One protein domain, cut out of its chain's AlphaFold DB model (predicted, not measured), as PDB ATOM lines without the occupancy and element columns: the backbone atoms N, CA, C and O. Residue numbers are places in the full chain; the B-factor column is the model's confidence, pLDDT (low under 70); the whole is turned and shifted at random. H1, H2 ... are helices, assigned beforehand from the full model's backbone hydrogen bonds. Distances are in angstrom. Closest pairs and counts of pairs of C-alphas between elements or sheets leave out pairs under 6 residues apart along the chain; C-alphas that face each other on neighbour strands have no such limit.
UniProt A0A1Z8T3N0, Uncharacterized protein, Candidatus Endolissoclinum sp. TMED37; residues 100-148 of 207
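AT A GLANCE: This is residues 100 to 148 of the 207 residues of an uncharacterized protein of Candidatus Endolissoclinum sp. TMED37 (UniProt A0A1Z8T3N0). Two helices, H2 and the longer H3, make an open V joined at residues 128 and 129, and the short helix H1 lies in the opening between the two arms, where it packs on H3. Residues 107 to 116 run from H1 in a wide loop to the beginning of H2. The printed part has 49 residues with three named helices, in the order H1, H2, H3, and no named strand; the class is all helix. It is loose, with a radius of gyration of the C-alphas of 12.3 A, and elongated, with spans of 39 by 21 by 14 A.

HOW THE PARTS SIT: H1, residues 100 to 106, touches H3, residues 130 to 146, about perpendicular at 88 degrees; the closest C-alphas are those of Ile 102 and Phe 136, 6.3 A apart. H3 touches H1 with residues 133 to 140 alone. H1 only just touches H2, residues 117 to 127, with 3 pairs of C-alphas within 8 A; the closest are those of Thr 104 and Lys 121, 6.6 A apart. These two run opposite ways at a steep tilt of 66 degrees. H2 and H3 are close but not clearly touching, with C-alphas 125 and 133 the closest at 7.8 A. They run opposite ways at a steep tilt of 63 degrees. In H1, H2 and H3 every O i to N i+4 pair is within hydrogen-bond range.

IN THESE COORDINATES: H1 begins at C-alpha 100, at (-41.714, -26.338, -28.170), and measures 9.8 A from first to last C-alpha. H2 begins at C-alpha 117, at (-48.703, -38.487, -26.966), and measures 15.4 A. H3 measures 24.2 A and ends at C-alpha 146, at (-26.485, -20.855, -20.619).

THE WHOLE: The two C-alphas farthest apart, those of Gly 114 and Gly 148, are 39.6 A from each other. The printed part has no cut. The link from H1 to H2 is short and that from H2 to H3 is tight. The mean pLDDT of the printed part is 90.6, and no printed residue is under 70.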
ATOM      1  N   TYR A 100     -40.986 -25.071 -28.095       93.81
ATOM      2  CA  TYR A 100     -41.714 -26.338 -28.170       93.81
ATOM      3  C   TYR A 100     -41.015 -27.465 -27.397       93.81
ATOM      4  O   TYR A 100     -41.683 -28.261 -26.747       93.81
ATOM      5  N   ASN A 101     -39.676 -27.530 -27.412       93.88
ATOM      6  CA  ASN A 101     -38.951 -28.532 -26.627       93.88
ATOM      7  C   ASN A 101     -39.186 -28.343 -25.127       93.88
ATOM      8  O   ASN A 101     -39.447 -29.330 -24.445       93.88
ATOM      9  N   ILE A 102     -39.144 -27.099 -24.642       93.38
ATOM     10  CA  ILE A 102     -39.433 -26.771 -23.238       93.38
ATOM     11  C   ILE A 102     -40.864 -27.170 -22.888       93.38
ATOM     12  O   ILE A 102     -41.073 -27.953 -21.969       93.38
ATOM     13  N   PHE A 103     -41.834 -26.752 -23.702       94.94
ATOM     14  CA  PHE A 103     -43.231 -27.130 -23.520       94.94
ATOM     15  C   PHE A 103     -43.418 -28.649 -23.458       94.94
ATOM     16  O   PHE A 103     -44.053 -29.158 -22.547       94.94
ATOM     17  N   THR A 104     -42.834 -29.411 -24.388       93.31
ATOM     18  CA  THR A 104     -43.009 -30.872 -24.387       93.31
ATOM     19  C   THR A 104     -42.394 -31.564 -23.171       93.31
ATOM     20  O   THR A 104     -42.911 -32.620 -22.788       93.31
ATOM     21  N   LYS A 105     -41.319 -30.994 -22.597       90.19
ATOM     22  CA  LYS A 105     -40.683 -31.456 -21.355       90.19
ATOM     23  C   LYS A 105     -41.562 -31.156 -20.137       90.19
ATOM     24  O   LYS A 105     -41.700 -32.020 -19.284       90.19
ATOM     25  N   GLU A 106     -42.158 -29.967 -20.087       91.94
ATOM     26  CA  GLU A 106     -42.971 -29.487 -18.958       91.94
ATOM     27  C   GLU A 106     -44.460 -29.862 -19.063       91.94
ATOM     28  O   GLU A 106     -45.220 -29.622 -18.134       91.94
ATOM     29  N   PHE A 107     -44.908 -30.438 -20.183       92.06
ATOM     30  CA  PHE A 107     -46.319 -30.763 -20.388       92.06
ATOM     31  C   PHE A 107     -46.807 -31.830 -19.402       92.06
ATOM     32  O   PHE A 107     -46.429 -32.999 -19.517       92.06
ATOM     33  N   THR A 108     -47.708 -31.426 -18.506       88.25
ATOM     34  CA  THR A 108     -48.354 -32.273 -17.493       88.25
ATOM     35  C   THR A 108     -49.793 -32.666 -17.837       88.25
ATOM     36  O   THR A 108     -50.445 -33.320 -17.031       88.25
ATOM     37  N   GLY A 109     -50.310 -32.262 -19.001       86.62
ATOM     38  CA  GLY A 109     -51.686 -32.571 -19.389       86.62
ATOM     39  C   GLY A 109     -51.918 -34.068 -19.598       86.62
ATOM     40  O   GLY A 109     -51.023 -34.795 -20.043       86.62
ATOM     41  N   GLU A 110     -53.135 -34.519 -19.305       87.19
ATOM     42  CA  GLU A 110     -53.555 -35.890 -19.585       87.19
ATOM     43  C   GLU A 110     -53.597 -36.143 -21.094       87.19
ATOM     44  O   GLU A 110     -54.016 -35.296 -21.885       87.19
ATOM     45  N   ILE A 111     -53.127 -37.320 -21.504       89.44
ATOM     46  CA  ILE A 111     -53.111 -37.736 -22.905       89.44
ATOM     47  C   ILE A 111     -54.268 -38.720 -23.093       89.44
ATOM     48  O   ILE A 111     -54.252 -39.766 -22.446       89.44
ATOM     49  N   PRO A 112     -55.241 -38.426 -23.977       88.88
ATOM     50  CA  PRO A 112     -56.351 -39.333 -24.236       88.88
ATOM     51  C   PRO A 112     -55.872 -40.717 -24.683       88.88
ATOM     52  O   PRO A 112     -54.936 -40.837 -25.483       88.88
ATOM     53  N   GLU A 113     -56.543 -41.757 -24.194       87.00
ATOM     54  CA  GLU A 113     -56.220 -43.141 -24.527       87.00
ATOM     55  C   GLU A 113     -56.346 -43.386 -26.043       87.00
ATOM     56  O   GLU A 113     -57.238 -42.866 -26.714       87.00
ATOM     57  N   GLY A 114     -55.390 -44.120 -26.619       86.69
ATOM     58  CA  GLY A 114     -55.326 -44.375 -28.064       86.69
ATOM     59  C   GLY A 114     -54.725 -43.245 -28.916       86.69
ATOM     60  O   GLY A 114     -54.467 -43.451 -30.105       86.69
ATOM     61  N   VAL A 115     -54.421 -42.070 -28.347       87.25
ATOM     62  CA  VAL A 115     -53.752 -40.976 -29.071       87.25
ATOM     63  C   VAL A 115     -52.241 -41.019 -28.843       87.25
ATOM     64  O   VAL A 115     -51.750 -41.095 -27.721       87.25
ATOM     65  N   GLN A 116     -51.457 -40.898 -29.920       90.31
ATOM     66  CA  GLN A 116     -50.004 -40.756 -29.785       90.31
ATOM     67  C   GLN A 116     -49.663 -39.474 -29.012       90.31
ATOM     68  O   GLN A 116     -49.937 -38.371 -29.489       90.31
ATOM     69  N   GLY A 117     -48.984 -39.608 -27.869       88.88
ATOM     70  CA  GLY A 117     -48.703 -38.487 -26.966       88.88
ATOM     71  C   GLY A 117     -48.035 -37.279 -27.626       88.88
ATOM     72  O   GLY A 117     -48.409 -36.141 -27.359       88.88
ATOM     73  N   MET A 118     -47.112 -37.498 -28.568       89.69
ATOM     74  CA  MET A 118     -46.494 -36.398 -29.321       89.69
ATOM     75  C   MET A 118     -47.468 -35.664 -30.249       89.69
ATOM     76  O   MET A 118     -47.355 -34.449 -30.404       89.69
ATOM     77  N   LYS A 119     -48.432 -36.369 -30.857       91.75
ATOM     78  CA  LYS A 119     -49.466 -35.730 -31.685       91.75
ATOM     79  C   LYS A 119     -50.380 -34.865 -30.827       91.75
ATOM     80  O   LYS A 119     -50.691 -33.746 -31.228       91.75
ATOM     81  N   HIS A 120     -50.743 -35.350 -29.640       92.19
ATOM     82  CA  HIS A 120     -51.547 -34.585 -28.694       92.19
ATOM     83  C   HIS A 120     -50.805 -33.332 -28.206       92.19
ATOM     84  O   HIS A 120     -51.301 -32.223 -28.385       92.19
ATOM     85  N   LYS A 121     -49.565 -33.474 -27.718       92.75
ATOM     86  CA  LYS A 121     -48.720 -32.334 -27.315       92.75
ATOM     87  C   LYS A 121     -48.566 -31.303 -28.439       92.75
ATOM     88  O   LYS A 121     -48.665 -30.107 -28.193       92.75
ATOM     89  N   ALA A 122     -48.381 -31.743 -29.685       93.19
ATOM     90  CA  ALA A 122     -48.301 -30.836 -30.829       93.19
ATOM     91  C   ALA A 122     -49.615 -30.078 -31.088       93.19
ATOM     92  O   ALA A 122     -49.577 -28.908 -31.468       93.19
ATOM     93  N   ALA A 123     -50.768 -30.725 -30.899       93.38
ATOM     94  CA  ALA A 123     -52.073 -30.083 -31.023       93.38
ATOM     95  C   ALA A 123     -52.286 -29.041 -29.916       93.38
ATOM     96  O   ALA A 123     -52.645 -27.905 -30.221       93.38
ATOM     97  N   VAL A 124     -51.966 -29.384 -28.665       92.56
ATOM     98  CA  VAL A 124     -52.066 -28.446 -27.538       92.56
ATOM     99  C   VAL A 124     -51.123 -27.262 -27.728       92.56
ATOM    100  O   VAL A 124     -51.547 -26.119 -27.608       92.56
ATOM    101  N   TRP A 125     -49.875 -27.502 -28.142       94.25
ATOM    102  CA  TRP A 125     -48.941 -26.423 -28.468       94.25
ATOM    103  C   TRP A 125     -49.496 -25.474 -29.530       94.25
ATOM    104  O   TRP A 125     -49.319 -24.266 -29.426       94.25
ATOM    105  N   LYS A 126     -50.166 -25.990 -30.566       93.50
ATOM    106  CA  LYS A 126     -50.779 -25.138 -31.595       93.50
ATOM    107  C   LYS A 126     -51.911 -24.286 -31.029       93.50
ATOM    108  O   LYS A 126     -51.992 -23.127 -31.428       93.50
ATOM    109  N   ALA A 127     -52.702 -24.836 -30.111       93.19
ATOM    110  CA  ALA A 127     -53.824 -24.160 -29.469       93.19
ATOM    111  C   ALA A 127     -53.413 -23.080 -28.451       93.19
ATOM    112  O   ALA A 127     -54.215 -22.193 -28.181       93.19
ATOM    113  N   LEU A 128     -52.183 -23.116 -27.918       92.00
ATOM    114  CA  LEU A 128     -51.681 -22.075 -27.012       92.00
ATOM    115  C   LEU A 128     -51.677 -20.688 -27.667       92.00
ATOM    116  O   LEU A 128     -51.414 -20.546 -28.871       92.00
ATOM    117  N   SER A 129     -51.873 -19.663 -26.844       93.06
ATOM    118  CA  SER A 129     -51.751 -18.264 -27.253       93.06
ATOM    119  C   SER A 129     -50.316 -17.915 -27.677       93.06
ATOM    120  O   SER A 129     -49.346 -18.600 -27.331       93.06
ATOM    121  N   GLU A 130     -50.157 -16.838 -28.450       92.69
ATOM    122  CA  GLU A 130     -48.824 -16.340 -28.815       92.69
ATOM    123  C   GLU A 130     -48.028 -15.880 -27.588       92.69
ATOM    124  O   GLU A 130     -46.820 -16.108 -27.532       92.69
ATOM    125  N   GLU A 131     -48.699 -15.336 -26.572       91.25
ATOM    126  CA  GLU A 131     -48.084 -14.915 -25.310       91.25
ATOM    127  C   GLU A 131     -47.493 -16.095 -24.530       91.25
ATOM    128  O   GLU A 131     -46.363 -16.040 -24.044       91.25
ATOM    129  N   GLU A 132     -48.217 -17.209 -24.432       90.44
ATOM    130  CA  GLU A 132     -47.716 -18.417 -23.770       90.44
ATOM    131  C   GLU A 132     -46.558 -19.036 -24.548       90.44
ATOM    132  O   GLU A 132     -45.528 -19.396 -23.971       90.44
ATOM    133  N   LYS A 133     -46.674 -19.098 -25.879       92.19
ATOM    134  CA  LYS A 133     -45.579 -19.540 -26.753       92.19
ATOM    135  C   LYS A 133     -44.350 -18.640 -26.612       92.19
ATOM    136  O   LYS A 133     -43.226 -19.152 -26.674       92.19
ATOM    137  N   ALA A 134     -44.537 -17.336 -26.407       91.75
ATOM    138  CA  ALA A 134     -43.457 -16.387 -26.164       91.75
ATOM    139  C   ALA A 134     -42.742 -16.691 -24.842       91.75
ATOM    140  O   ALA A 134     -41.522 -16.834 -24.862       91.75
ATOM    141  N   LYS A 135     -43.469 -16.952 -23.745       93.38
ATOM    142  CA  LYS A 135     -42.875 -17.358 -22.452       93.38
ATOM    143  C   LYS A 135     -41.984 -18.598 -22.585       93.38
ATOM    144  O   LYS A 135     -40.850 -18.614 -22.102       93.38
ATOM    145  N   PHE A 136     -42.451 -19.633 -23.289       94.19
ATOM    146  CA  PHE A 136     -41.633 -20.824 -23.554       94.19
ATOM    147  C   PHE A 136     -40.432 -20.526 -24.460       94.19
ATOM    148  O   PHE A 136     -39.358 -21.104 -24.287       94.19
ATOM    149  N   SER A 137     -40.597 -19.626 -25.428       91.00
ATOM    150  CA  SER A 137     -39.516 -19.206 -26.321       91.00
ATOM    151  C   SER A 137     -38.440 -18.420 -25.578       91.00
ATOM    152  O   SER A 137     -37.258 -18.674 -25.794       91.00
ATOM    153  N   GLU A 138     -38.819 -17.530 -24.663       91.31
ATOM    154  CA  GLU A 138     -37.899 -16.782 -23.805       91.31
ATOM    155  C   GLU A 138     -37.091 -17.721 -22.910       91.31
ATOM    156  O   GLU A 138     -35.859 -17.678 -22.945       91.31
ATOM    157  N   ARG A 139     -37.747 -18.660 -22.217       90.75
ATOM    158  CA  ARG A 139     -37.049 -19.691 -21.428       90.75
ATOM    159  C   ARG A 139     -36.082 -20.508 -22.280       90.75
ATOM    160  O   ARG A 139     -34.926 -20.681 -21.903       90.75
ATOM    161  N   ALA A 140     -36.510 -20.928 -23.472       91.50
ATOM    162  CA  ALA A 140     -35.629 -21.620 -24.406       91.50
ATOM    163  C   ALA A 140     -34.433 -20.750 -24.819       91.50
ATOM    164  O   ALA A 140     -33.334 -21.270 -24.989       91.50
ATOM    165  N   THR A 141     -34.592 -19.432 -24.986       88.62
ATOM    166  CA  THR A 141     -33.446 -18.547 -25.252       88.62
ATOM    167  C   THR A 141     -32.512 -18.425 -24.053       88.62
ATOM    168  O   THR A 141     -31.304 -18.400 -24.262       88.62
ATOM    169  N   GLN A 142     -33.031 -18.400 -22.825       88.75
ATOM    170  CA  GLN A 142     -32.224 -18.346 -21.606       88.75
ATOM    171  C   GLN A 142     -31.405 -19.630 -21.410       88.75
ATOM    172  O   GLN A 142     -30.194 -19.544 -21.226       88.75
ATOM    173  N   GLU A 143     -32.025 -20.804 -21.561       88.25
ATOM    174  CA  GLU A 143     -31.339 -22.105 -21.470       88.25
ATOM    175  C   GLU A 143     -30.344 -22.307 -22.627       88.25
ATOM    176  O   GLU A 143     -29.269 -22.881 -22.472       88.25
ATOM    177  N   ASN A 144     -30.654 -21.781 -23.814       89.12
ATOM    178  CA  ASN A 144     -29.701 -21.776 -24.921       89.12
ATOM    179  C   ASN A 144     -28.490 -20.887 -24.629       89.12
ATOM    180  O   ASN A 144     -27.370 -21.317 -24.884       89.12
ATOM    181  N   LYS A 145     -28.695 -19.685 -24.075       86.88
ATOM    182  CA  LYS A 145     -27.594 -18.794 -23.682       86.88
ATOM    183  C   LYS A 145     -26.700 -19.451 -22.628       86.88
ATOM    184  O   LYS A 145     -25.485 -19.395 -22.777       86.88
ATOM    185  N   SER A 146     -27.274 -20.117 -21.620       85.25
ATOM    186  CA  SER A 146     -26.485 -20.855 -20.619       85.25
ATOM    187  C   SER A 146     -25.717 -22.035 -21.219       85.25
ATOM    188  O   SER A 146     -24.630 -22.354 -20.756       85.25
ATOM    189  N   ASN A 147     -26.242 -22.643 -22.285       84.88
ATOM    190  CA  ASN A 147     -25.579 -23.710 -23.038       84.88
ATOM    191  C   ASN A 147     -24.593 -23.192 -24.107       84.88
ATOM    192  O   ASN A 147     -24.158 -23.968 -24.955       84.88
ATOM    193  N   GLY A 148     -24.263 -21.895 -24.108       81.00
ATOM    194  CA  GLY A 148     -23.305 -21.297 -25.047       81.00
ATOM    195  C   GLY A 148     -23.855 -21.028 -26.452       81.00
ATOM    196  O   GLY A 148     -23.093 -20.738 -27.369       81.00
TER     197      GLY A 148